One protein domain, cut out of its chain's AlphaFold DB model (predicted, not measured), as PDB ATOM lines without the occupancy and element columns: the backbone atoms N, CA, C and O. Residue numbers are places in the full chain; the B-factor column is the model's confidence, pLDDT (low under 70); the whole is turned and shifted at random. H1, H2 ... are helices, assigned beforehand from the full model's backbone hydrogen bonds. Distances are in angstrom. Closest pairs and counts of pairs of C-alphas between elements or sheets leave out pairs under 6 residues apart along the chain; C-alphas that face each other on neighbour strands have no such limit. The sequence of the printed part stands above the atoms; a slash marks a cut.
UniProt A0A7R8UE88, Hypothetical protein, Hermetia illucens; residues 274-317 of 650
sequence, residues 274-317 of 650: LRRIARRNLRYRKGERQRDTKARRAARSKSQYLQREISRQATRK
ATOM      1  N   LEU A 274     323.433 223.646 155.538       84.94
ATOM      2  CA  LEU A 274     323.372 223.917 156.981       84.94
ATOM      3  C   LEU A 274     322.074 224.648 157.367       84.94
ATOM      4  O   LEU A 274     321.379 224.230 158.293       84.94
ATOM      5  N   ARG A 275     321.679 225.680 156.606       82.19
ATOM      6  CA  ARG A 275     320.401 226.390 156.809       82.19
ATOM      7  C   ARG A 275     319.186 225.484 156.556       82.19
ATOM      8  O   ARG A 275     318.204 225.575 157.288       82.19
ATOM      9  N   ARG A 276     319.241 224.588 155.560       81.75
ATOM     10  CA  ARG A 276     318.187 223.589 155.275       81.75
ATOM     11  C   ARG A 276     318.002 222.618 156.447       81.75
ATOM     12  O   ARG A 276     316.865 222.352 156.824       81.75
ATOM     13  N   ILE A 277     319.098 222.137 157.037       84.12
ATOM     14  CA  ILE A 277     319.082 221.257 158.216       84.12
ATOM     15  C   ILE A 277     318.511 222.007 159.428       84.12
ATOM     16  O   ILE A 277     317.543 221.540 160.025       84.12
ATOM     17  N   ALA A 278     319.026 223.201 159.741       81.50
ATOM     18  CA  ALA A 278     318.554 224.003 160.875       81.50
ATOM     19  C   ALA A 278     317.048 224.328 160.796       81.50
ATOM     20  O   ALA A 278     316.340 224.261 161.799       81.50
ATOM     21  N   ARG A 279     316.525 224.601 159.592       83.56
ATOM     22  CA  ARG A 279     315.100 224.895 159.349       83.56
ATOM     23  C   ARG A 279     314.148 223.702 159.504       83.56
ATOM     24  O   ARG A 279     312.939 223.938 159.537       83.56
ATOM     25  N   ARG A 280     314.647 222.462 159.645       82.88
ATOM     26  CA  ARG A 280     313.821 221.323 160.102       82.88
ATOM     27  C   ARG A 280     313.357 221.519 161.550       82.88
ATOM     28  O   ARG A 280     312.243 221.140 161.887       82.88
ATOM     29  N   ASN A 281     314.176 222.146 162.399       86.31
ATOM     30  CA  ASN A 281     313.810 222.414 163.788       86.31
ATOM     31  C   ASN A 281     312.761 223.541 163.863       86.31
ATOM     32  O   ASN A 281     313.008 224.684 163.467       86.31
ATOM     33  N   LEU A 282     311.581 223.228 164.410       81.69
ATOM     34  CA  LEU A 282     310.444 224.149 164.449       81.69
ATOM     35  C   LEU A 282     310.718 225.412 165.292       81.69
ATOM     36  O   LEU A 282     310.263 226.501 164.930       81.69
ATOM     37  N   ARG A 283     311.496 225.285 166.379       85.56
ATOM     38  CA  ARG A 283     311.891 226.391 167.271       85.56
ATOM     39  C   ARG A 283     312.861 227.336 166.560       85.56
ATOM     40  O   ARG A 283     312.639 228.547 166.566       85.56
ATOM     41  N   TYR A 284     313.853 226.790 165.847       85.69
ATOM     42  CA  TYR A 284     314.734 227.572 164.969       85.69
ATOM     43  C   TYR A 284     313.930 228.300 163.884       85.69
ATOM     44  O   TYR A 284     314.091 229.505 163.709       85.69
ATOM     45  N   ARG A 285     313.001 227.608 163.207       84.69
ATOM     46  CA  ARG A 285     312.159 228.181 162.141       84.69
ATOM     47  C   ARG A 285     311.274 229.335 162.633       84.69
ATOM     48  O   ARG A 285     311.140 230.336 161.926       84.69
ATOM     49  N   LYS A 286     310.683 229.233 163.833       83.75
ATOM     50  CA  LYS A 286     309.918 230.332 164.463       83.75
ATOM     51  C   LYS A 286     310.836 231.518 164.822       83.75
ATOM     52  O   LYS A 286     310.538 232.647 164.435       83.75
ATOM     53  N   GLY A 287     311.980 231.264 165.463       87.94
ATOM     54  CA  GLY A 287     312.937 232.307 165.868       87.94
ATOM     55  C   GLY A 287     313.719 232.960 164.716       87.94
ATOM     56  O   GLY A 287     314.157 234.103 164.830       87.94
ATOM     57  N   GLU A 288     313.905 232.275 163.584       86.81
ATOM     58  CA  GLU A 288     314.387 232.873 162.330       86.81
ATOM     59  C   GLU A 288     313.362 233.883 161.801       86.81
ATOM     60  O   GLU A 288     313.700 235.057 161.662       86.81
ATOM     61  N   ARG A 289     312.094 233.475 161.624       82.62
ATOM     62  CA  ARG A 289     311.012 234.362 161.153       82.62
ATOM     63  C   ARG A 289     310.858 235.622 162.011       82.62
ATOM     64  O   ARG A 289     310.751 236.707 161.457       82.62
ATOM     65  N   GLN A 290     310.872 235.505 163.342       85.19
ATOM     66  CA  GLN A 290     310.738 236.665 164.237       85.19
ATOM     67  C   GLN A 290     311.880 237.682 164.068       85.19
ATOM     68  O   GLN A 290     311.623 238.886 163.986       85.19
ATOM     69  N   ARG A 291     313.133 237.210 163.960       86.50
ATOM     70  CA  ARG A 291     314.298 238.074 163.695       86.50
ATOM     71  C   ARG A 291     314.207 238.728 162.320       86.50
ATOM     72  O   ARG A 291     314.422 239.932 162.223       86.50
ATOM     73  N   ASP A 292     313.812 237.973 161.297       85.19
ATOM     74  CA  ASP A 292     313.590 238.480 159.940       85.19
ATOM     75  C   ASP A 292     312.528 239.592 159.914       85.19
ATOM     76  O   ASP A 292     312.752 240.653 159.334       85.19
ATOM     77  N   THR A 293     311.396 239.405 160.599       83.12
ATOM     78  CA  THR A 293     310.331 240.416 160.692       83.12
ATOM     79  C   THR A 293     310.799 241.671 161.434       83.12
ATOM     80  O   THR A 293     310.546 242.781 160.963       83.12
ATOM     81  N   LYS A 294     311.525 241.529 162.556       87.56
ATOM     82  CA  LYS A 294     312.085 242.678 163.295       87.56
ATOM     83  C   LYS A 294     313.123 243.432 162.454       87.56
ATOM     84  O   LYS A 294     313.080 244.658 162.400       87.56
ATOM     85  N   ALA A 295     313.984 242.716 161.728       85.19
ATOM     86  CA  ALA A 295     314.970 243.300 160.819       85.19
ATOM     87  C   ALA A 295     314.317 244.038 159.636       85.19
ATOM     88  O   ALA A 295     314.737 245.144 159.310       85.19
ATOM     89  N   ARG A 296     313.255 243.488 159.028       81.50
ATOM     90  CA  ARG A 296     312.504 244.159 157.947       81.50
ATOM     91  C   ARG A 296     311.778 245.416 158.433       81.50
ATOM     92  O   ARG A 296     311.811 246.424 157.733       81.50
ATOM     93  N   ARG A 297     311.180 245.397 159.633       83.00
ATOM     94  CA  ARG A 297     310.591 246.599 160.262       83.00
ATOM     95  C   ARG A 297     311.656 247.682 160.493       83.00
ATOM     96  O   ARG A 297     311.476 248.811 160.051       83.00
ATOM     97  N   ALA A 298     312.799 247.320 161.082       84.94
ATOM     98  CA  ALA A 298     313.921 248.241 161.296       84.94
ATOM     99  C   ALA A 298     314.560 248.752 159.986       84.94
ATOM    100  O   ALA A 298     315.046 249.879 159.939       84.94
ATOM    101  N   ALA A 299     314.542 247.959 158.910       80.44
ATOM    102  CA  ALA A 299     314.982 248.400 157.589       80.44
ATOM    103  C   ALA A 299     314.012 249.425 156.978       80.44
ATOM    104  O   ALA A 299     314.456 250.483 156.546       80.44
ATOM    105  N   ARG A 300     312.696 249.157 157.003       79.19
ATOM    106  CA  ARG A 300     311.657 250.066 156.475       79.19
ATOM    107  C   ARG A 300     311.551 251.398 157.221       79.19
ATOM    108  O   ARG A 300     311.167 252.384 156.609       79.19
ATOM    109  N   SER A 301     311.955 251.450 158.491       80.00
ATOM    110  CA  SER A 301     312.108 252.706 159.243       80.00
ATOM    111  C   SER A 301     313.133 253.670 158.616       80.00
ATOM    112  O   SER A 301     313.070 254.870 158.865       80.00
ATOM    113  N   LYS A 302     314.052 253.190 157.762       85.06
ATOM    114  CA  LYS A 302     314.979 254.046 157.009       85.06
ATOM    115  C   LYS A 302     314.351 254.457 155.675       85.06
ATOM    116  O   LYS A 302     314.225 253.623 154.780       85.06
ATOM    117  N   SER A 303     314.049 255.748 155.511       75.75
ATOM    118  CA  SER A 303     313.399 256.317 154.311       75.75
ATOM    119  C   SER A 303     314.001 255.828 152.977       75.75
ATOM    120  O   SER A 303     313.280 255.303 152.129       75.75
ATOM    121  N   GLN A 304     315.334 255.846 152.829       84.69
ATOM    122  CA  GLN A 304     316.017 255.348 151.620       84.69
ATOM    123  C   GLN A 304     315.739 253.865 151.296       84.69
ATOM    124  O   GLN A 304     315.779 253.470 150.130       84.69
ATOM    125  N   TYR A 305     315.497 253.017 152.302       81.19
ATOM    126  CA  TYR A 305     315.128 251.616 152.076       81.19
ATOM    127  C   TYR A 305     313.672 251.511 151.622       81.19
ATOM    128  O   TYR A 305     313.394 250.786 150.670       81.19
ATOM    129  N   LEU A 306     312.768 252.260 152.263       80.56
ATOM    130  CA  LEU A 306     311.349 252.295 151.914       80.56
ATOM    131  C   LEU A 306     311.139 252.781 150.473       80.56
ATOM    132  O   LEU A 306     310.489 252.086 149.697       80.56
ATOM    133  N   GLN A 307     311.770 253.892 150.075       81.56
ATOM    134  CA  GLN A 307     311.736 254.379 148.690       81.56
ATOM    135  C   GLN A 307     312.260 253.325 147.702       81.56
ATOM    136  O   GLN A 307     311.588 253.014 146.722       81.56
ATOM    137  N   ARG A 308     313.407 252.685 147.984       83.19
ATOM    138  CA  ARG A 308     313.946 251.600 147.138       83.19
ATOM    139  C   ARG A 308     313.052 250.358 147.094       83.19
ATOM    140  O   ARG A 308     313.084 249.636 146.099       83.19
ATOM    141  N   GLU A 309     312.282 250.074 148.143       80.38
ATOM    142  CA  GLU A 309     311.287 249.001 148.137       80.38
ATOM    143  C   GLU A 309     310.078 249.384 147.269       80.38
ATOM    144  O   GLU A 309     309.662 248.577 146.440       80.38
ATOM    145  N   ILE A 310     309.593 250.628 147.368       79.81
ATOM    146  CA  ILE A 310     308.509 251.175 146.537       79.81
ATOM    147  C   ILE A 310     308.905 251.176 145.056       79.81
ATOM    148  O   ILE A 310     308.185 250.590 144.252       79.81
ATOM    149  N   SER A 311     310.073 251.709 144.675       79.12
ATOM    150  CA  SER A 311     310.532 251.698 143.273       79.12
ATOM    151  C   SER A 311     310.672 250.278 142.707       79.12
ATOM    152  O   SER A 311     310.396 250.047 141.531       79.12
ATOM    153  N   ARG A 312     311.058 249.295 143.537       76.69
ATOM    154  CA  ARG A 312     311.113 247.868 143.158       76.69
ATOM    155  C   ARG A 312     309.744 247.199 143.050       76.69
ATOM    156  O   ARG A 312     309.619 246.206 142.339       76.69
ATOM    157  N   GLN A 313     308.733 247.693 143.761       72.25
ATOM    158  CA  GLN A 313     307.350 247.250 143.590       72.25
ATOM    159  C   GLN A 313     306.704 247.920 142.371       72.25
ATOM    160  O   GLN A 313     306.039 247.229 141.608       72.25
ATOM    161  N   ALA A 314     306.970 249.209 142.134       66.75
ATOM    162  CA  ALA A 314     306.554 249.937 140.936       66.75
ATOM    163  C   ALA A 314     307.094 249.259 139.668       66.75
ATOM    164  O   ALA A 314     306.305 248.774 138.869       66.75
ATOM    165  N   THR A 315     308.413 249.072 139.558       65.06
ATOM    166  CA  THR A 315     309.042 248.368 138.416       65.06
ATOM    167  C   THR A 315     308.598 246.911 138.247       65.06
ATOM    168  O   THR A 315     308.609 246.401 137.134       65.06
ATOM    169  N   ARG A 316     308.161 246.226 139.316       61.09
ATOM    170  CA  ARG A 316     307.553 244.883 139.213       61.09
ATOM    171  C   ARG A 316     306.087 244.893 138.785       61.09
ATOM    172  O   ARG A 316     305.637 243.901 138.223       61.09
ATOM    173  N   LYS A 317     305.345 245.966 139.074       57.88
ATOM    174  CA  LYS A 317     303.985 246.190 138.559       57.88
ATOM    175  C   LYS A 317     304.016 246.725 137.124       57.88
ATOM    176  O   LYS A 317     303.138 246.395 136.342       57.88
TER     177      LYS A 317
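This is residues 274 to 317 of the 650 residues of the protein "Hypothetical protein" of Hermetia illucens (UniProt A0A7R8UE88). Two helices, H2 and H3, meet near their ends as an L, and the short helix H1 sits at the other end of H2. There is no core. The printed part has 44 residues with three named helices in the order H1, H2, H3 and no named strand: all helix, extended, radius of gyration of the C-alphas 14.4 A, spans 36 by 22 by 14 A.

Find C-alpha 274 at (323.372, 223.917, 156.981), where H1, residues 274 to 278, begins. H2, residues 282 to 300, runs 27.1 A from (310.444, 224.149, 164.449). H3, residues 303 to 317, runs 21.0 A to (303.985, 246.190, 138.559).

H1 is close to H2 but not clearly touching; look at the C-alphas of Ala 278 and Tyr 284, their closest, 6.6 A apart. H2, with residues 299 to 300 alone, and H3, with residues 305 to 306 alone, only just touch, with 3 pairs of C-alphas within 8 A, and only at the corner; the closest, Arg 300 and Leu 306, are 5.1 A apart. Their lines are about perpendicular, at 77 degrees. H1 and H3 are apart. In H1, H2 and H3 every O i to N i+4 pair is within hydrogen-bond range.

The C-alphas of Asn 281 and Thr 315 are the farthest apart, 36.6 A. Both links are tight, and the printed part has no cut. Residues 314 to 317 are under 70 in pLDDT.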